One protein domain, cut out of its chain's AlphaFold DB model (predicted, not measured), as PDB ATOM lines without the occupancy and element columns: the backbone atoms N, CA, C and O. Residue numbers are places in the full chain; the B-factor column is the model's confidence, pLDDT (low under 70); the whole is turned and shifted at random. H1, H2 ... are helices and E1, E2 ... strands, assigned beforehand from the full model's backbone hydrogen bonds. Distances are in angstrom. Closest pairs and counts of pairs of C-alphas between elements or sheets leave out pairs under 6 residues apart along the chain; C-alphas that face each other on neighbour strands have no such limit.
ATOM      1  N   ALA A  50      -6.458 -12.563 -33.027       90.00
ATOM      2  CA  ALA A  50      -5.991 -13.543 -34.003       90.00
ATOM      3  C   ALA A  50      -6.894 -13.634 -35.254       90.00
ATOM      4  O   ALA A  50      -6.385 -13.840 -36.356       90.00
ATOM      5  N   ALA A  51      -8.202 -13.377 -35.115       91.94
ATOM      6  CA  ALA A  51      -9.146 -13.307 -36.235       91.94
ATOM      7  C   ALA A  51      -8.844 -12.150 -37.201       91.94
ATOM      8  O   ALA A  51      -9.276 -12.153 -38.352       91.94
ATOM      9  N   LEU A  52      -8.113 -11.140 -36.727       91.62
ATOM     10  CA  LEU A  52      -7.864  -9.890 -37.433       91.62
ATOM     11  C   LEU A  52      -6.488  -9.847 -38.115       91.62
ATOM     12  O   LEU A  52      -6.091  -8.810 -38.636       91.62
ATOM     13  N   ARG A  53      -5.756 -10.969 -38.133       89.25
ATOM     14  CA  ARG A  53      -4.376 -11.033 -38.642       89.25
ATOM     15  C   ARG A  53      -4.242 -11.174 -40.157       89.25
ATOM     16  O   ARG A  53      -3.171 -10.943 -40.711       89.25
ATOM     17  N   SER A  54      -5.298 -11.608 -40.841       86.38
ATOM     18  CA  SER A  54      -5.228 -11.913 -42.273       86.38
ATOM     19  C   SER A  54      -6.548 -11.655 -42.993       86.38
ATOM     20  O   SER A  54      -7.607 -11.531 -42.371       86.38
ATOM     21  N   GLY A  55      -6.465 -11.548 -44.322       85.62
ATOM     22  CA  GLY A  55      -7.610 -11.374 -45.211       85.62
ATOM     23  C   GLY A  55      -8.511 -10.207 -44.800       85.62
ATOM     24  O   GLY A  55      -8.048  -9.094 -44.559       85.62
ATOM     25  N   VAL A  56      -9.810 -10.490 -44.690       85.75
ATOM     26  CA  VAL A  56     -10.847  -9.524 -44.291       85.75
ATOM     27  C   VAL A  56     -10.561  -8.917 -42.912       85.75
ATOM     28  O   VAL A  56     -10.764  -7.723 -42.712       85.75
ATOM     29  N   GLY A  57     -10.037  -9.708 -41.973       89.12
ATOM     30  CA  GLY A  57      -9.741  -9.255 -40.617       89.12
ATOM     31  C   GLY A  57      -8.650  -8.181 -40.565       89.12
ATOM     32  O   GLY A  57      -8.803  -7.192 -39.851       89.12
ATOM     33  N   LYS A  58      -7.596  -8.312 -41.384       86.75
ATOM     34  CA  LYS A  58      -6.559  -7.271 -41.494       86.75
ATOM     35  C   LYS A  58      -7.142  -5.978 -42.048       86.75
ATOM     36  O   LYS A  58      -6.912  -4.908 -41.492       86.75
ATOM     37  N   ALA A  59      -7.930  -6.079 -43.115       86.75
ATOM     38  CA  ALA A  59      -8.595  -4.918 -43.685       86.75
ATOM     39  C   ALA A  59      -9.506  -4.224 -42.657       86.75
ATOM     40  O   ALA A  59      -9.587  -3.001 -42.655       86.75
ATOM     41  N   MET A  60     -10.139  -4.960 -41.731       90.06
ATOM     42  CA  MET A  60     -10.864  -4.340 -40.616       90.06
ATOM     43  C   MET A  60      -9.933  -3.540 -39.699       90.06
ATOM     44  O   MET A  60     -10.286  -2.432 -39.314       90.06
ATOM     45  N   VAL A  61      -8.740  -4.037 -39.366       90.75
ATOM     46  CA  VAL A  61      -7.775  -3.277 -38.545       90.75
ATOM     47  C   VAL A  61      -7.358  -1.988 -39.250       90.75
ATOM     48  O   VAL A  61      -7.407  -0.914 -38.652       90.75
ATOM     49  N   GLU A  62      -7.006  -2.081 -40.528       89.06
ATOM     50  CA  GLU A  62      -6.583  -0.932 -41.330       89.06
ATOM     51  C   GLU A  62      -7.708   0.099 -41.492       89.06
ATOM     52  O   GLU A  62      -7.544   1.276 -41.169       89.06
ATOM     53  N   LEU A  63      -8.889  -0.341 -41.921       88.19
ATOM     54  CA  LEU A  63      -9.995   0.558 -42.245       88.19
ATOM     55  C   LEU A  63     -10.736   1.061 -41.005       88.19
ATOM     56  O   LEU A  63     -11.171   2.210 -40.978       88.19
ATOM     57  N   MET A  64     -10.887   0.224 -39.976       89.50
ATOM     58  CA  MET A  64     -11.698   0.549 -38.801       89.50
ATOM     59  C   MET A  64     -10.856   1.037 -37.622       89.50
ATOM     60  O   MET A  64     -11.220   2.034 -37.007       89.50
ATOM     61  N   TYR A  65      -9.726   0.398 -37.296       90.94
ATOM     62  CA  TYR A  65      -8.916   0.825 -36.141       90.94
ATOM     63  C   TYR A  65      -7.918   1.925 -36.479       90.94
ATOM     64  O   TYR A  65      -7.708   2.812 -35.653       90.94
ATOM     65  N   LYS A  66      -7.329   1.898 -37.679       88.31
ATOM     66  CA  LYS A  66      -6.370   2.927 -38.107       88.31
ATOM     67  C   LYS A  66      -7.057   4.094 -38.830       88.31
ATOM     68  O   LYS A  66      -6.719   5.241 -38.555       88.31
ATOM     69  N   GLN A  67      -8.053   3.826 -39.684       86.50
ATOM     70  CA  GLN A  67      -8.751   4.848 -40.492       86.50
ATOM     71  C   GLN A  67     -10.210   5.124 -40.068       86.50
ATOM     72  O   GLN A  67     -10.903   5.904 -40.724       86.50
ATOM     73  N   GLY A  68     -10.695   4.544 -38.960       83.81
ATOM     74  CA  GLY A  68     -12.115   4.595 -38.574       83.81
ATOM     75  C   GLY A  68     -12.712   6.002 -38.505       83.81
ATOM     76  O   GLY A  68     -13.824   6.223 -38.979       83.81
ATOM     77  N   THR A  69     -11.948   6.982 -38.011       84.56
ATOM     78  CA  THR A  69     -12.371   8.392 -37.960       84.56
ATOM     79  C   THR A  69     -12.650   8.975 -39.351       84.56
ATOM     80  O   THR A  69     -13.668   9.639 -39.541       84.56
ATOM     81  N   GLU A  70     -11.782   8.719 -40.334       87.25
ATOM     82  CA  GLU A  70     -11.981   9.169 -41.722       87.25
ATOM     83  C   GLU A  70     -13.140   8.438 -42.399       87.25
ATOM     84  O   GLU A  70     -13.894   9.031 -43.176       87.25
ATOM     85  N   LEU A  71     -13.294   7.144 -42.111       85.56
ATOM     86  CA  LEU A  71     -14.395   6.356 -42.646       85.56
ATOM     87  C   LEU A  71     -15.741   6.850 -42.100       85.56
ATOM     88  O   LEU A  71     -16.704   6.985 -42.856       85.56
ATOM     89  N   HIS A  72     -15.798   7.163 -40.804       84.69
ATOM     90  CA  HIS A  72     -16.999   7.700 -40.176       84.69
ATOM     91  C   HIS A  72     -17.342   9.101 -40.705       84.69
ATOM     92  O   HIS A  72     -18.505   9.365 -41.010       84.69
ATOM     93  N   ALA A  73     -16.345   9.975 -40.877       87.12
ATOM     94  CA  ALA A  73     -16.542  11.313 -41.441       87.12
ATOM     95  C   ALA A  73     -17.129  11.263 -42.861       87.12
ATOM     96  O   ALA A  73     -18.147  11.894 -43.131       87.12
ATOM     97  N   TRP A  74     -16.559  10.436 -43.736       90.38
ATOM     98  CA  TRP A  74     -17.072  10.247 -45.096       90.38
ATOM     99  C   TRP A  74     -18.489   9.675 -45.139       90.38
ATOM    100  O   TRP A  74     -19.314  10.108 -45.938       90.38
ATOM    101  N   MET A  75     -18.811   8.726 -44.257       89.06
ATOM    102  CA  MET A  75     -20.184   8.224 -44.158       89.06
ATOM    103  C   MET A  75     -21.175   9.320 -43.761       89.06
ATOM    104  O   MET A  75     -22.289   9.348 -44.285       89.06
ATOM    105  N   ASN A  76     -20.771  10.243 -42.884       88.69
ATOM    106  CA  ASN A  76     -21.601  11.387 -42.520       88.69
ATOM    107  C   ASN A  76     -21.831  12.342 -43.703       88.69
ATOM    108  O   ASN A  76     -22.950  12.823 -43.860       88.69
ATOM    109  N   GLU A  77     -20.846  12.551 -44.579       91.44
ATOM    110  CA  GLU A  77     -21.035  13.330 -45.816       91.44
ATOM    111  C   GLU A  77     -22.094  12.685 -46.731       91.44
ATOM    112  O   GLU A  77     -22.951  13.368 -47.299       91.44
ATOM    113  N   ILE A  78     -22.097  11.350 -46.832       90.94
ATOM    114  CA  ILE A  78     -23.110  10.619 -47.606       90.94
ATOM    115  C   ILE A  78     -24.494  10.759 -46.961       90.94
ATOM    116  O   ILE A  78     -25.471  10.984 -47.676       90.94
ATOM    117  N   PHE A  79     -24.601  10.677 -45.633       89.94
ATOM    118  CA  PHE A  79     -25.860  10.930 -44.921       89.94
ATOM    119  C   PHE A  79     -26.400  12.333 -45.199       89.94
ATOM    120  O   PHE A  79     -27.572  12.481 -45.555       89.94
ATOM    121  N   GLU A  80     -25.548  13.354 -45.121       89.69
ATOM    122  CA  GLU A  80     -25.945  14.734 -45.403       89.69
ATOM    123  C   GLU A  80     -26.476  14.890 -46.835       89.69
ATOM    124  O   GLU A  80     -27.477  15.578 -47.051       89.69
ATOM    125  N   SER A  81     -25.887  14.172 -47.799       88.69
ATOM    126  CA  SER A  81     -26.314  14.194 -49.206       88.69
ATOM    127  C   SER A  81     -27.741  13.675 -49.445       88.69
ATOM    128  O   SER A  81     -28.392  14.083 -50.407       88.69
ATOM    129  N   VAL A  82     -28.250  12.816 -48.554       88.38
ATOM    130  CA  VAL A  82     -29.623  12.277 -48.592       88.38
ATOM    131  C   VAL A  82     -30.545  12.956 -47.571       88.38
ATOM    132  O   VAL A  82     -31.627  12.457 -47.260       88.38
ATOM    133  N   GLY A  83     -30.139  14.110 -47.030       83.88
ATOM    134  CA  GLY A  83     -30.959  14.890 -46.098       83.88
ATOM    135  C   GLY A  83     -31.019  14.312 -44.681       83.88
ATOM    136  O   GLY A  83     -31.950  14.612 -43.923       83.88
ATOM    137  N   ILE A  84     -30.040  13.482 -44.313       83.38
ATOM    138  CA  ILE A  84     -29.868  12.948 -42.966       83.38
ATOM    139  C   ILE A  84     -28.771  13.760 -42.254       83.38
ATOM    140  O   ILE A  84     -27.641  13.796 -42.729       83.38
ATOM    141  N   PRO A  85     -29.053  14.393 -41.104       79.12
ATOM    142  CA  PRO A  85     -28.045  15.174 -40.395       79.12
ATOM    143  C   PRO A  85     -26.902  14.293 -39.869       79.12
ATOM    144  O   PRO A  85     -27.144  13.186 -39.356       79.12
ATOM    145  N   SER A  86     -25.678  14.823 -39.963       68.94
ATOM    146  CA  SER A  86     -24.482  14.254 -39.341       68.94
ATOM    147  C   SER A  86     -24.653  14.118 -37.831       68.94
ATOM    148  O   SER A  86     -25.359  14.895 -37.184       68.94
ATOM    149  N   GLU A  87     -24.043  13.078 -37.273       66.00
ATOM    150  CA  GLU A  87     -24.145  12.801 -35.844       66.00
ATOM    151  C   GLU A  87     -23.312  13.770 -35.021       66.00
ATOM    152  O   GLU A  87     -22.126  14.001 -35.278       66.00
ATOM    153  N   LYS A  88     -23.927  14.291 -33.963       58.16
ATOM    154  CA  LYS A  88     -23.169  14.808 -32.829       58.16
ATOM    155  C   LYS A  88     -22.659  13.618 -32.019       58.16
ATOM    156  O   LYS A  88     -23.257  12.548 -32.030       58.16
ATOM    157  N   LYS A  89     -21.572  13.815 -31.268       50.28
ATOM    158  CA  LYS A  89     -20.952  12.778 -30.417       50.28
ATOM    159  C   LYS A  89     -21.917  12.075 -29.444       50.28
ATOM    160  O   LYS A  89     -21.574  11.000 -28.973       50.28
ATOM    161  N   ASP A  90     -23.080  12.661 -29.170       43.19
ATOM    162  CA  ASP A  90     -24.085  12.141 -28.240       43.19
ATOM    163  C   ASP A  90     -25.234  11.370 -28.945       43.19
ATOM    164  O   ASP A  90     -26.068  10.771 -28.274       43.19
ATOM    165  N   ASP A  91     -25.290  11.342 -30.287       50.94
ATOM    166  CA  ASP A  91     -26.424  10.776 -31.047       50.94
ATOM    167  C   ASP A  91     -26.336   9.245 -31.275       50.94
ATOM    168  O   ASP A  91     -27.360   8.621 -31.561       50.94
ATOM    169  N   GLU A  92     -25.165   8.601 -31.098       54.00
ATOM    170  CA  GLU A  92     -24.989   7.127 -31.229       54.00
ATOM    171  C   GLU A  92     -25.816   6.323 -30.196       54.00
ATOM    172  O   GLU A  92     -25.938   5.098 -30.253       54.00
ATOM    173  N   GLU A  93     -26.370   7.007 -29.202       51.88
ATOM    174  CA  GLU A  93     -26.852   6.425 -27.953       51.88
ATOM    175  C   GLU A  93     -28.366   6.212 -27.944       51.88
ATOM    176  O   GLU A  93     -28.878   5.350 -27.219       51.88
ATOM    177  N   GLY A 103     -43.130  13.605 -29.587       39.78
ATOM    178  CA  GLY A 103     -43.290  14.615 -30.633       39.78
ATOM    179  C   GLY A 103     -44.659  14.487 -31.302       39.78
ATOM    180  O   GLY A 103     -45.409  13.553 -31.017       39.78
ATOM    181  N   SER A 104     -44.997  15.423 -32.189       41.16
ATOM    182  CA  SER A 104     -46.149  15.254 -33.083       41.16
ATOM    183  C   SER A 104     -46.028  13.922 -33.856       41.16
ATOM    184  O   SER A 104     -44.910  13.461 -34.097       41.16
ATOM    185  N   GLU A 105     -47.147  13.269 -34.206       50.03
ATOM    186  CA  GLU A 105     -47.127  11.967 -34.908       50.03
ATOM    187  C   GLU A 105     -46.279  12.019 -36.198       50.03
ATOM    188  O   GLU A 105     -45.533  11.080 -36.477       50.03
ATOM    189  N   ASP A 106     -46.287  13.161 -36.894       50.53
ATOM    190  CA  ASP A 106     -45.507  13.398 -38.114       50.53
ATOM    191  C   ASP A 106     -43.986  13.499 -37.859       50.53
ATOM    192  O   ASP A 106     -43.182  12.961 -38.626       50.53
ATOM    193  N   ASP A 107     -43.551  14.128 -36.759       59.00
ATOM    194  CA  ASP A 107     -42.121  14.258 -36.424       59.00
ATOM    195  C   ASP A 107     -41.507  12.918 -35.979       59.00
ATOM    196  O   ASP A 107     -40.335  12.625 -36.253       59.00
ATOM    197  N   GLY A 108     -42.304  12.088 -35.299       63.34
ATOM    198  CA  GLY A 108     -41.890  10.767 -34.825       63.34
ATOM    199  C   GLY A 108     -41.644   9.783 -35.968       63.34
ATOM    200  O   GLY A 108     -40.630   9.075 -35.969       63.34
ATOM    201  N   GLU A 109     -42.524   9.772 -36.971       66.75
ATOM    202  CA  GLU A 109     -42.399   8.892 -38.136       66.75
ATOM    203  C   GLU A 109     -41.194   9.274 -39.010       66.75
ATOM    204  O   GLU A 109     -40.404   8.408 -39.402       66.75
ATOM    205  N   ILE A 110     -40.967  10.576 -39.227       72.88
ATOM    206  CA  ILE A 110     -39.797  11.079 -39.967       72.88
ATOM    207  C   ILE A 110     -38.490  10.725 -39.241       72.88
ATOM    208  O   ILE A 110     -37.534  10.257 -39.870       72.88
ATOM    209  N   LYS A 111     -38.431  10.901 -37.912       74.12
ATOM    210  CA  LYS A 111     -37.257  10.545 -37.092       74.12
ATOM    211  C   LYS A 111     -36.982   9.038 -37.143       74.12
ATOM    212  O   LYS A 111     -35.836   8.632 -37.346       74.12
ATOM    213  N   ALA A 112     -38.023   8.210 -37.037       74.31
ATOM    214  CA  ALA A 112     -37.911   6.755 -37.130       74.31
ATOM    215  C   ALA A 112     -37.440   6.293 -38.519       74.31
ATOM    216  O   ALA A 112     -36.550   5.441 -38.612       74.31
ATOM    217  N   LYS A 113     -37.972   6.889 -39.597       80.25
ATOM    218  CA  LYS A 113     -37.543   6.596 -40.971       80.25
ATOM    219  C   LYS A 113     -36.069   6.949 -41.180       80.25
ATOM    220  O   LYS A 113     -35.314   6.109 -41.662       80.25
ATOM    221  N   ARG A 114     -35.632   8.140 -40.748       82.94
ATOM    222  CA  ARG A 114     -34.221   8.568 -40.832       82.94
ATOM    223  C   ARG A 114     -33.284   7.639 -40.065       82.94
ATOM    224  O   ARG A 114     -32.248   7.254 -40.589       82.94
ATOM    225  N   LYS A 115     -33.659   7.250 -38.845       81.94
ATOM    226  CA  LYS A 115     -32.893   6.314 -38.008       81.94
ATOM    227  C   LYS A 115     -32.757   4.940 -38.669       81.94
ATOM    228  O   LYS A 115     -31.669   4.373 -38.728       81.94
ATOM    229  N   LYS A 116     -33.857   4.417 -39.219       84.06
ATOM    230  CA  LYS A 116     -33.847   3.159 -39.973       84.06
ATOM    231  C   LYS A 116     -32.918   3.247 -41.187       84.06
ATOM    232  O   LYS A 116     -32.095   2.353 -41.371       84.06
ATOM    233  N   LEU A 117     -33.022   4.328 -41.957       86.62
ATOM    234  CA  LEU A 117     -32.216   4.561 -43.150       86.62
ATOM    235  C   LEU A 117     -30.721   4.691 -42.819       86.62
ATOM    236  O   LEU A 117     -29.910   4.018 -43.446       86.62
ATOM    237  N   LYS A 118     -30.354   5.450 -41.774       86.62
ATOM    238  CA  LYS A 118     -28.975   5.501 -41.247       86.62
ATOM    239  C   LYS A 118     -28.428   4.098 -41.001       86.62
ATOM    240  O   LYS A 118     -27.372   3.743 -41.521       86.62
ATOM    241  N   ARG A 119     -29.165   3.277 -40.245       84.81
ATOM    242  CA  ARG A 119     -28.765   1.900 -39.930       84.81
ATOM    243  C   ARG A 119     -28.584   1.048 -41.188       84.81
ATOM    244  O   ARG A 119     -27.597   0.325 -41.284       84.81
ATOM    245  N   GLU A 120     -29.513   1.132 -42.138       88.75
ATOM    246  CA  GLU A 120     -29.447   0.395 -43.409       88.75
ATOM    247  C   GLU A 120     -28.243   0.814 -44.251       88.75
ATOM    248  O   GLU A 120     -27.535  -0.046 -44.769       88.75
ATOM    249  N   MET A 121     -27.955   2.112 -44.324       91.00
ATOM    250  CA  MET A 121     -26.782   2.620 -45.025       91.00
ATOM    251  C   MET A 121     -25.482   2.162 -44.358       91.00
ATOM    252  O   MET A 121     -24.591   1.689 -45.050       91.00
ATOM    253  N   ARG A 122     -25.363   2.223 -43.023       89.06
ATOM    254  CA  ARG A 122     -24.163   1.723 -42.313       89.06
ATOM    255  C   ARG A 122     -23.943   0.236 -42.521       89.06
ATOM    256  O   ARG A 122     -22.800  -0.198 -42.667       89.06
ATOM    257  N   GLU A 123     -25.025  -0.534 -42.476       88.75
ATOM    258  CA  GLU A 123     -24.996  -1.962 -42.755       88.75
ATOM    259  C   GLU A 123     -24.525  -2.197 -44.191       88.75
ATOM    260  O   GLU A 123     -23.555  -2.915 -44.394       88.75
ATOM    261  N   ALA A 124     -25.122  -1.517 -45.171       90.62
ATOM    262  CA  ALA A 124     -24.719  -1.610 -46.568       90.62
ATOM    263  C   ALA A 124     -23.241  -1.259 -46.779       90.62
ATOM    264  O   ALA A 124     -22.541  -2.015 -47.442       90.62
ATOM    265  N   THR A 125     -22.741  -0.191 -46.151       90.44
ATOM    266  CA  THR A 125     -21.320   0.180 -46.191       90.44
ATOM    267  C   THR A 125     -20.432  -0.931 -45.651       90.44
ATOM    268  O   THR A 125     -19.453  -1.300 -46.293       90.44
ATOM    269  N   PHE A 126     -20.762  -1.484 -44.480       89.25
ATOM    270  CA  PHE A 126     -19.982  -2.575 -43.898       89.25
ATOM    271  C   PHE A 126     -19.954  -3.788 -44.831       89.25
ATOM    272  O   PHE A 126     -18.899  -4.373 -45.069       89.25
ATOM    273  N   GLN A 127     -21.112  -4.137 -45.386       88.69
ATOM    274  CA  GLN A 127     -21.257  -5.260 -46.298       88.69
ATOM    275  C   GLN A 127     -20.493  -5.053 -47.612       88.69
ATOM    276  O   GLN A 127     -19.817  -5.967 -48.077       88.69
ATOM    277  N   ASP A 128     -20.572  -3.864 -48.209       88.88
ATOM    278  CA  ASP A 128     -19.855  -3.541 -49.445       88.88
ATOM    279  C   ASP A 128     -18.332  -3.630 -49.250       88.88
ATOM    280  O   ASP A 128     -17.631  -4.154 -50.121       88.88
ATOM    281  N   ILE A 129     -17.830  -3.200 -48.084       86.50
ATOM    282  CA  ILE A 129     -16.407  -3.311 -47.744       86.50
ATOM    283  C   ILE A 129     -16.021  -4.779 -47.515       86.50
ATOM    284  O   ILE A 129     -15.083  -5.263 -48.141       86.50
ATOM    285  N   PHE A 130     -16.711  -5.510 -46.632       84.06
ATOM    286  CA  PHE A 130     -16.179  -6.775 -46.100       84.06
ATOM    287  C   PHE A 130     -16.815  -8.058 -46.647       84.06
ATOM    288  O   PHE A 130     -16.177  -9.108 -46.588       84.06
ATOM    289  N   GLU A 131     -18.021  -8.017 -47.216       76.75
ATOM    290  CA  GLU A 131     -18.693  -9.218 -47.749       76.75
ATOM    291  C   GLU A 131     -18.414  -9.461 -49.242       76.75
ATOM    292  O   GLU A 131     -18.688 -10.547 -49.752       76.75
ATOM    293  N   SER A 132     -17.853  -8.480 -49.960       64.12
ATOM    294  CA  SER A 132     -17.533  -8.578 -51.394       64.12
ATOM    295  C   SER A 132     -16.273  -9.411 -51.698       64.12
ATOM    296  O   SER A 132     -16.050  -9.808 -52.842       64.12
ATOM    297  N   GLY A 133     -15.463  -9.722 -50.678       63.16
ATOM    298  CA  GLY A 133     -14.363 -10.689 -50.751       63.16
ATOM    299  C   GLY A 133     -13.101 -10.232 -51.498       63.16
ATOM    300  O   GLY A 133     -12.184 -11.035 -51.665       63.16
ATOM    301  N   GLN A 134     -13.007  -8.969 -51.931       57.69
ATOM    302  CA  GLN A 134     -11.806  -8.420 -52.577       57.69
ATOM    303  C   GLN A 134     -11.340  -7.131 -51.898       57.69
ATOM    304  O   GLN A 134     -11.669  -6.028 -52.318       57.69
ATOM    305  N   LEU A 135     -10.523  -7.292 -50.859       68.00
ATOM    306  CA  LEU A 135      -9.890  -6.197 -50.127       68.00
ATOM    307  C   LEU A 135      -8.394  -6.193 -50.440       68.00
ATOM    308  O   LEU A 135      -7.603  -6.840 -49.758       68.00
ATOM    309  N   LYS A 136      -8.023  -5.530 -51.539       74.94
ATOM    310  CA  LYS A 136      -6.627  -5.201 -51.845       74.94
ATOM    311  C   LYS A 136      -6.418  -3.709 -51.652       74.94
ATOM    312  O   LYS A 136      -7.290  -2.913 -51.995       74.94
ATOM    313  N   SER A 137      -5.247  -3.342 -51.151       79.19
ATOM    314  CA  SER A 137      -4.848  -1.942 -51.068       79.19
ATOM    315  C   SER A 137      -4.854  -1.279 -52.444       79.19
ATOM    316  O   SER A 137      -4.480  -1.899 -53.443       79.19
ATOM    317  N   GLY A 138      -5.322  -0.033 -52.504       78.56
ATOM    318  CA  GLY A 138      -5.416   0.727 -53.748       78.56
ATOM    319  C   GLY A 138      -6.505   0.231 -54.706       78.56
ATOM    320  O   GLY A 138      -6.676   0.814 -55.777       78.56
ATOM    321  N   ALA A 139      -7.262  -0.812 -54.345       79.00
ATOM    322  CA  ALA A 139      -8.440  -1.209 -55.098       79.00
ATOM    323  C   ALA A 139      -9.575  -0.207 -54.854       79.00
ATOM    324  O   ALA A 139      -9.867   0.175 -53.718       79.00
ATOM    325  N   GLU A 140     -10.225   0.203 -55.938       85.00
ATOM    326  CA  GLU A 140     -11.447   0.989 -55.873       85.00
ATOM    327  C   GLU A 140     -12.597   0.081 -55.419       85.00
ATOM    328  O   GLU A 140     -12.950  -0.888 -56.097       85.00
ATOM    329  N   ILE A 141     -13.164   0.374 -54.249       85.12
ATOM    330  CA  ILE A 141     -14.326  -0.338 -53.721       85.12
ATOM    331  C   ILE A 141     -15.583   0.315 -54.290       85.12
ATOM    332  O   ILE A 141     -15.831   1.505 -54.080       85.12
ATOM    333  N   ASN A 142     -16.391  -0.491 -54.980       87.44
ATOM    334  CA  ASN A 142     -17.711  -0.105 -55.468       87.44
ATOM    335  C   ASN A 142     -18.762  -0.401 -54.397       87.44
ATOM    336  O   ASN A 142     -19.053  -1.565 -54.111       87.44
ATOM    337  N   PHE A 143     -19.356   0.646 -53.830       91.50
ATOM    338  CA  PHE A 143     -20.346   0.528 -52.765       91.50
ATOM    339  C   PHE A 143     -21.739   0.298 -53.344       91.50
ATOM    340  O   PHE A 143     -22.593   1.181 -53.306       91.50
ATOM    341  N   ASN A 144     -21.960  -0.864 -53.955       91.81
ATOM    342  CA  ASN A 144     -23.185  -1.152 -54.702       91.81
ATOM    343  C   ASN A 144     -24.440  -1.141 -53.818       91.81
ATOM    344  O   ASN A 144     -25.475  -0.604 -54.226       91.81
ATOM    345  N   LYS A 145     -24.372  -1.726 -52.614       93.25
ATOM    346  CA  LYS A 145     -25.513  -1.770 -51.689       93.25
ATOM    347  C   LYS A 145     -25.832  -0.367 -51.176       93.25
ATOM    348  O   LYS A 145     -26.999   0.022 -51.176       93.25
ATOM    349  N   LEU A 146     -24.813   0.409 -50.808       93.56
ATOM    350  CA  LEU A 146     -25.002   1.794 -50.372       93.56
ATOM    351  C   LEU A 146     -25.519   2.681 -51.513       93.56
ATOM    352  O   LEU A 146     -26.467   3.436 -51.316       93.56
ATOM    353  N   SER A 147     -24.938   2.549 -52.709       94.25
ATOM    354  CA  SER A 147     -25.333   3.283 -53.923       94.25
ATOM    355  C   SER A 147     -26.805   3.068 -54.240       94.25
ATOM    356  O   SER A 147     -27.521   4.025 -54.529       94.25
ATOM    357  N   LYS A 148     -27.289   1.827 -54.114       94.75
ATOM    358  CA  LYS A 148     -28.702   1.499 -54.298       94.75
ATOM    359  C   LYS A 148     -29.594   2.248 -53.305       94.75
ATOM    360  O   LYS A 148     -30.557   2.878 -53.729       94.75
ATOM    361  N   ILE A 149     -29.255   2.221 -52.015       93.38
ATOM    362  CA  ILE A 149     -30.032   2.911 -50.971       93.38
ATOM    363  C   ILE A 149     -30.049   4.426 -51.221       93.38
ATOM    364  O   ILE A 149     -31.102   5.056 -51.177       93.38
ATOM    365  N   VAL A 150     -28.892   5.015 -51.532       92.50
ATOM    366  CA  VAL A 150     -28.778   6.453 -51.817       92.50
ATOM    367  C   VAL A 150     -29.562   6.838 -53.071       92.50
ATOM    368  O   VAL A 150     -30.231   7.869 -53.077       92.50
ATOM    369  N   SER A 151     -29.522   6.008 -54.114       92.69
ATOM    370  CA  SER A 151     -30.258   6.257 -55.357       92.69
ATOM    371  C   SER A 151     -31.772   6.221 -55.143       92.69
ATOM    372  O   SER A 151     -32.492   7.084 -55.643       92.69
ATOM    373  N   GLU A 152     -32.258   5.249 -54.364       92.69
ATOM    374  CA  GLU A 152     -33.675   5.133 -54.004       92.69
ATOM    375  C   GLU A 152     -34.169   6.366 -53.232       92.69
ATOM    376  O   GLU A 152     -35.250   6.876 -53.522       92.69
ATOM    377  N   GLU A 153     -33.366   6.893 -52.305       91.62
ATOM    378  CA  GLU A 153     -33.750   8.060 -51.500       91.62
ATOM    379  C   GLU A 153     -33.612   9.395 -52.246       91.62
ATOM    380  O   GLU A 153     -34.382  10.322 -51.990       91.62
ATOM    381  N   ARG A 154     -32.675   9.517 -53.197       88.94
ATOM    382  CA  ARG A 154     -32.516  10.740 -54.013       88.94
ATOM    383  C   ARG A 154     -33.404  10.761 -55.256       88.94
ATOM    384  O   ARG A 154     -33.637  11.833 -55.809       88.94
ATOM    385  N   GLY A 155     -33.907   9.605 -55.691       89.00
ATOM    386  CA  GLY A 155     -34.676   9.474 -56.931       89.00
ATOM    387  C   GLY A 155     -33.832   9.639 -58.202       89.00
ATOM    388  O   GLY A 155     -34.387   9.877 -59.274       89.00
ATOM    389  N   GLU A 156     -32.509   9.517 -58.092       91.94
ATOM    390  CA  GLU A 156     -31.553   9.570 -59.201       91.94
ATOM    391  C   GLU A 156     -30.485   8.486 -59.031       91.94
ATOM    392  O   GLU A 156     -30.202   8.063 -57.916       91.94
ATOM    393  N   GLU A 157     -29.899   8.018 -60.133       91.19
ATOM    394  CA  GLU A 157     -28.848   7.001 -60.091       91.19
ATOM    395  C   GLU A 157     -27.537   7.615 -59.580       91.19
ATOM    396  O   GLU A 157     -26.985   8.532 -60.192       91.19
ATOM    397  N   VAL A 158     -27.050   7.116 -58.443       92.38
ATOM    398  CA  VAL A 158     -25.820   7.575 -57.789       92.38
ATOM    399  C   VAL A 158     -24.838   6.421 -57.704       92.38
ATOM    400  O   VAL A 158     -25.154   5.363 -57.166       92.38
ATOM    401  N   GLU A 159     -23.618   6.650 -58.182       93.06
ATOM    402  CA  GLU A 159     -22.517   5.701 -58.068       93.06
ATOM    403  C   GLU A 159     -21.553   6.147 -56.960       93.06
ATOM    404  O   GLU A 159     -21.004   7.250 -57.011       93.06
ATOM    405  N   ILE A 160     -21.352   5.297 -55.949       92.62
ATOM    406  CA  ILE A 160     -20.454   5.567 -54.818       92.62
ATOM    407  C   ILE A 160     -19.246   4.640 -54.904       92.62
ATOM    408  O   ILE A 160     -19.365   3.415 -54.809       92.62
ATOM    409  N   LYS A 161     -18.068   5.248 -55.041       90.44
ATOM    410  CA  LYS A 161     -16.781   4.557 -55.120       90.44
ATOM    411  C   LYS A 161     -15.777   5.203 -54.189       90.44
ATOM    412  O   LYS A 161     -15.771   6.426 -54.033       90.44
ATOM    413  N   ARG A 162     -14.916   4.391 -53.578       88.44
ATOM    414  CA  ARG A 162     -13.797   4.897 -52.781       88.44
ATOM    415  C   ARG A 162     -12.618   3.942 -52.826       88.44
ATOM    416  O   ARG A 162     -12.780   2.735 -52.684       88.44
ATOM    417  N   THR A 163     -11.430   4.511 -52.969       86.69
ATOM    418  CA  THR A 163     -10.165   3.789 -52.848       86.69
ATOM    419  C   THR A 163      -9.630   3.942 -51.434       86.69
ATOM    420  O   THR A 163      -9.653   5.040 -50.875       86.69
ATOM    421  N   PHE A 164      -9.132   2.846 -50.872       82.50
ATOM    422  CA  PHE A 164      -8.453   2.845 -49.584       82.50
ATOM    423  C   PHE A 164      -7.028   2.335 -49.763       82.50
ATOM    424  O   PHE A 164      -6.808   1.272 -50.348       82.50
ATOM    425  N   GLU A 165      -6.064   3.093 -49.254       82.50
ATOM    426  CA  GLU A 165      -4.661   2.692 -49.213       82.50
ATOM    427  C   GLU A 165      -4.336   2.139 -47.827       82.50
ATOM    428  O   GLU A 165      -4.597   2.779 -46.808       82.50
ATOM    429  N   TYR A 166      -3.801   0.924 -47.792       80.50
ATOM    430  CA  TYR A 166      -3.349   0.249 -46.577       80.50
ATOM    431  C   TYR A 166      -2.300  -0.823 -46.906       80.50
ATOM    432  O   TYR A 166      -1.992  -1.074 -48.068       80.50
ATOM    433  N   ASP A 167      -1.695  -1.446 -45.905       77.12
ATOM    434  CA  ASP A 167      -0.761  -2.552 -46.131       77.12
ATOM    435  C   ASP A 167      -1.550  -3.843 -46.450       77.12
ATOM    436  O   ASP A 167      -2.455  -4.206 -45.700       77.12
ATOM    437  N   ASP A 168      -1.219  -4.578 -47.518       71.12
ATOM    438  CA  ASP A 168      -1.883  -5.834 -47.919       71.12
ATOM    439  C   ASP A 168      -1.134  -7.127 -47.521       71.12
ATOM    440  O   ASP A 168      -1.630  -8.224 -47.783       71.12
ATOM    441  N   GLY A 169       0.013  -7.023 -46.835       76.25
ATOM    442  CA  GLY A 169       0.767  -8.151 -46.261       76.25
ATOM    443  C   GLY A 169       0.088  -8.833 -45.060       76.25
ATOM    444  O   GLY A 169      -1.066  -8.563 -44.741       76.25
ATOM    445  N   GLU A 170       0.786  -9.698 -44.328       78.81
ATOM    446  CA  GLU A 170       0.285 -10.201 -43.034       78.81
ATOM    447  C   GLU A 170       0.508  -9.160 -41.927       78.81
ATOM    448  O   GLU A 170       1.498  -8.432 -41.963       78.81
ATOM    449  N   ILE A 171      -0.417  -9.069 -40.961       87.00
ATOM    450  CA  ILE A 171      -0.245  -8.237 -39.761       87.00
ATOM    451  C   ILE A 171       0.037  -9.134 -38.553       87.00
ATOM    452  O   ILE A 171      -0.633 -10.151 -38.326       87.00
ATOM    453  N   GLU A 172       1.050  -8.766 -37.773       89.50
ATOM    454  CA  GLU A 172       1.388  -9.500 -36.557       89.50
ATOM    455  C   GLU A 172       0.323  -9.298 -35.477       89.50
ATOM    456  O   GLU A 172      -0.309  -8.246 -35.388       89.50
ATOM    457  N   GLU A 173       0.123 -10.303 -34.616       86.00
ATOM    458  CA  GLU A 173      -0.890 -10.209 -33.552       86.00
ATOM    459  C   GLU A 173      -0.635  -9.012 -32.628       86.00
ATOM    460  O   GLU A 173      -1.580  -8.343 -32.215       86.00
ATOM    461  N   GLU A 174       0.633  -8.716 -32.338       88.25
ATOM    462  CA  GLU A 174       1.010  -7.578 -31.498       88.25
ATOM    463  C   GLU A 174       0.608  -6.246 -32.136       88.25
ATOM    464  O   GLU A 174       0.105  -5.359 -31.455       88.25
ATOM    465  N   GLU A 175       0.709  -6.124 -33.459       89.50
ATOM    466  CA  GLU A 175       0.283  -4.914 -34.159       89.50
ATOM    467  C   GLU A 175      -1.245  -4.739 -34.102       89.50
ATOM    468  O   GLU A 175      -1.741  -3.625 -33.912       89.50
ATOM    469  N   VAL A 176      -2.010  -5.837 -34.177       90.50
ATOM    470  CA  VAL A 176      -3.468  -5.808 -33.952       90.50
ATOM    471  C   VAL A 176      -3.790  -5.338 -32.530       90.50
ATOM    472  O   VAL A 176      -4.694  -4.517 -32.340       90.50
ATOM    473  N   ARG A 177      -3.061  -5.845 -31.528       88.38
ATOM    474  CA  ARG A 177      -3.234  -5.452 -30.119       88.38
ATOM    475  C   ARG A 177      -2.931  -3.977 -29.921       88.38
ATOM    476  O   ARG A 177      -3.768  -3.263 -29.373       88.38
ATOM    477  N   GLU A 178      -1.803  -3.505 -30.438       89.56
ATOM    478  CA  GLU A 178      -1.428  -2.096 -30.380       89.56
ATOM    479  C   GLU A 178      -2.476  -1.191 -31.039       89.56
ATOM    480  O   GLU A 178      -2.836  -0.151 -30.478       89.56
ATOM    481  N   ALA A 179      -2.989  -1.582 -32.212       89.94
ATOM    482  CA  ALA A 179      -4.047  -0.842 -32.893       89.94
ATOM    483  C   ALA A 179      -5.312  -0.767 -32.025       89.94
ATOM    484  O   ALA A 179      -5.864   0.315 -31.829       89.94
ATOM    485  N   PHE A 180      -5.731  -1.890 -31.437       88.56
ATOM    486  CA  PHE A 180      -6.900  -1.961 -30.558       88.56
ATOM    487  C   PHE A 180      -6.732  -1.149 -29.259       88.56
ATOM    488  O   PHE A 180      -7.673  -0.506 -28.776       88.56
ATOM    489  N   GLU A 181      -5.532  -1.139 -28.677       84.00
ATOM    490  CA  GLU A 181      -5.219  -0.378 -27.465       84.00
ATOM    491  C   GLU A 181      -5.230   1.134 -27.706       84.00
ATOM    492  O   GLU A 181      -5.831   1.870 -26.913       84.00
ATOM    493  N   LYS A 182      -4.633   1.592 -28.813       86.12
ATOM    494  CA  LYS A 182      -4.537   3.018 -29.182       86.12
ATOM    495  C   LYS A 182      -5.858   3.592 -29.707       86.12
ATOM    496  O   LYS A 182      -6.105   4.787 -29.562       86.12
ATOM    497  N   PHE A 183      -6.705   2.749 -30.284       86.50
ATOM    498  CA  PHE A 183      -8.000   3.124 -30.842       86.50
ATOM    499  C   PHE A 183      -8.998   3.622 -29.774       86.50
ATOM    500  O   PHE A 183      -9.113   3.044 -28.687       86.50
ATOM    501  N   ASP A 184      -9.760   4.670 -30.104       86.12
ATOM    502  CA  ASP A 184     -10.930   5.111 -29.336       86.12
ATOM    503  C   ASP A 184     -12.188   4.382 -29.846       86.12
ATOM    504  O   ASP A 184     -12.613   4.675 -30.967       86.12
ATOM    505  N   PRO A 185     -12.825   3.499 -29.042       83.31
ATOM    506  CA  PRO A 185     -14.096   2.840 -29.360       83.31
ATOM    507  C   PRO A 185     -15.154   3.718 -30.023       83.31
ATOM    508  O   PRO A 185     -15.883   3.225 -30.881       83.31
ATOM    509  N   LYS A 186     -15.218   5.004 -29.661       81.50
ATOM    510  CA  LYS A 186     -16.187   5.983 -30.185       81.50
ATOM    511  C   LYS A 186     -15.946   6.376 -31.643       81.50
ATOM    512  O   LYS A 186     -16.798   7.008 -32.251       81.50
ATOM    513  N   SER A 187     -14.786   6.050 -32.207       81.94
ATOM    514  CA  SER A 187     -14.477   6.354 -33.611       81.94
ATOM    515  C   SER A 187     -15.054   5.334 -34.599       81.94
ATOM    516  O   SER A 187     -15.100   5.616 -35.793       81.94
ATOM    517  N   ILE A 188     -15.554   4.189 -34.117       83.25
ATOM    518  CA  ILE A 188     -16.321   3.220 -34.912       83.25
ATOM    519  C   ILE A 188     -17.750   3.185 -34.394       83.25
ATOM    520  O   ILE A 188     -17.982   2.952 -33.208       83.25
ATOM    521  N   HIS A 189     -18.703   3.288 -35.312       83.12
ATOM    522  CA  HIS A 189     -20.114   3.175 -34.981       83.12
ATOM    523  C   HIS A 189     -20.499   1.810 -34.392       83.12
ATOM    524  O   HIS A 189     -19.993   0.763 -34.809       83.12
ATOM    525  N   LEU A 190     -21.489   1.800 -33.493       83.25
ATOM    526  CA  LEU A 190     -21.985   0.598 -32.813       83.25
ATOM    527  C   LEU A 190     -22.283  -0.575 -33.761       83.25
ATOM    528  O   LEU A 190     -21.855  -1.694 -33.491       83.25
ATOM    529  N   SER A 191     -22.977  -0.332 -34.877       82.56
ATOM    530  CA  SER A 191     -23.315  -1.388 -35.848       82.56
ATOM    531  C   SER A 191     -22.075  -2.101 -36.394       82.56
ATOM    532  O   SER A 191     -22.068  -3.322 -36.512       82.56
ATOM    533  N   TRP A 192     -21.003  -1.362 -36.683       87.12
ATOM    534  CA  TRP A 192     -19.746  -1.935 -37.160       87.12
ATOM    535  C   TRP A 192     -19.000  -2.648 -36.035       87.12
ATOM    536  O   TRP A 192     -18.497  -3.746 -36.256       87.12
ATOM    537  N   ARG A 193     -18.998  -2.095 -34.812       88.12
ATOM    538  CA  ARG A 193     -18.436  -2.774 -33.629       88.12
ATOM    539  C   ARG A 193     -19.079  -4.144 -33.409       88.12
ATOM    540  O   ARG A 193     -18.366  -5.131 -33.263       88.12
ATOM    541  N   LEU A 194     -20.413  -4.220 -33.458       86.81
ATOM    542  CA  LEU A 194     -21.161  -5.476 -33.323       86.81
ATOM    543  C   LEU A 194     -20.822  -6.471 -34.437       86.81
ATOM    544  O   LEU A 194     -20.652  -7.657 -34.164       86.81
ATOM    545  N   ARG A 195     -20.674  -5.996 -35.678       88.31
ATOM    546  CA  ARG A 195     -20.285  -6.842 -36.813       88.31
ATOM    547  C   ARG A 195     -18.871  -7.397 -36.675       88.31
ATOM    548  O   ARG A 195     -18.673  -8.583 -36.911       88.31
ATOM    549  N   ILE A 196     -17.914  -6.569 -36.253       91.06
ATOM    550  CA  ILE A 196     -16.542  -7.010 -35.960       91.06
ATOM    551  C   ILE A 196     -16.565  -8.037 -34.823       91.06
ATOM    552  O   ILE A 196     -15.964  -9.100 -34.951       91.06
ATOM    553  N   HIS A 197     -17.297  -7.757 -33.740       89.56
ATOM    554  CA  HIS A 197     -17.460  -8.689 -32.629       89.56
ATOM    555  C   HIS A 197     -17.973 -10.052 -33.117       89.56
ATOM    556  O   HIS A 197     -17.299 -11.058 -32.899       89.56
ATOM    557  N   TRP A 198     -19.095 -10.084 -33.846       90.00
ATOM    558  CA  TRP A 198     -19.671 -11.320 -34.387       90.00
ATOM    559  C   TRP A 198     -18.721 -12.062 -35.324       90.00
ATOM    560  O   TRP A 198     -18.576 -13.271 -35.179       90.00
ATOM    561  N   PHE A 199     -18.040 -11.346 -36.222       91.50
ATOM    562  CA  PHE A 199     -17.033 -11.927 -37.109       91.50
ATOM    563  C   PHE A 199     -15.925 -12.631 -36.312       91.50
ATOM    564  O   PHE A 199     -15.594 -13.784 -36.584       91.50
TER     565      PHE A 199
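This is residues 50 to 93 and 103 to 199 of the 637 residues of an uncharacterized protein of Candidatus Collierbacteria bacterium GW2011_GWA2_46_26 (UniProt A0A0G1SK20). One long slanting helix, H3, has H4 packed along one side of its later half and H6 on the opposite side, while its first residues, 105 to 110, stick out free at one end of the model. Toward the other end lie H1 and H5, paired side by side, with H2 beside H3 and a small two-strand ribbon, E1 and E2, at the H4 side. The printed part has 141 residues with six named helices and two named strands, in the order H1 H2 H3 E1 H4 E2 H5 H6; the sheet E1 - E2 is antiparallel and the class is mostly helix. The whole is compact, with a radius of gyration of the C-alphas of 16.1 A, yet elongated, spanning 53 by 32 by 22 A.

E1, residues 140 to 142, and E2, residues 161 to 163, are antiparallel neighbours at 152 degrees, with N 141 and O 162 2.9 A apart and N 162 and O 141 3.1 A apart, both within hydrogen-bond range. The C-alphas of Ile 141 and Ile 129 of H3, residues 105 to 130, are 7.0 A apart, the closest of E1 and H3. H3 touches H4, residues 144 to 154, with residues 120 to 128 alone, at a shallow tilt of 25 degrees, opposite ways; the closest C-alphas, of Ala 124 and Leu 146, are 5.1 A apart. H3 touches H6, residues 190 to 199, with residues 119 to 126 alone, the same way at a steep tilt of 38 degrees, only just past shallow; the closest C-alphas are those of Phe 126 and Trp 192, 6.8 A. H1, residues 55 to 66, touches H5, residues 173 to 182, with residues 61 to 66 alone, the same way at a shallow tilt of 27 degrees, closest at the C-alphas of Tyr 65 and Ala 179, 6.1 A. H2, residues 68 to 81, is close to but not clearly touching H3, where the C-alphas of Phe 79 and Lys 118 are 7.3 A apart. Every O i to N i+4 pair is within hydrogen-bond range in H2, H3, H4, H5 and H6, and 7 of 8 in H1.

H3 is 37.9 A long, from C-alpha 105 at (-47.127, 11.967, -34.908) to C-alpha 130 at (-16.179, -6.775, -46.100). H2 measures 20.2 A, H1 16.0 A and H4 15.1 A. H6 ends at C-alpha 199, (-17.033, -11.927, -37.109).

The C-alphas of Ser 104 and Gly 169, the two farthest apart, are 54.1 A apart. Residues 94 to 102 are not printed, and C-alphas 93 and 103 are 18.6 A apart across this cut. Of the links printed whole, none is long. Mean pLDDT of the printed part is 82.7; residues 86 to 93, 103 to 109 and 132 to 135 are under 70.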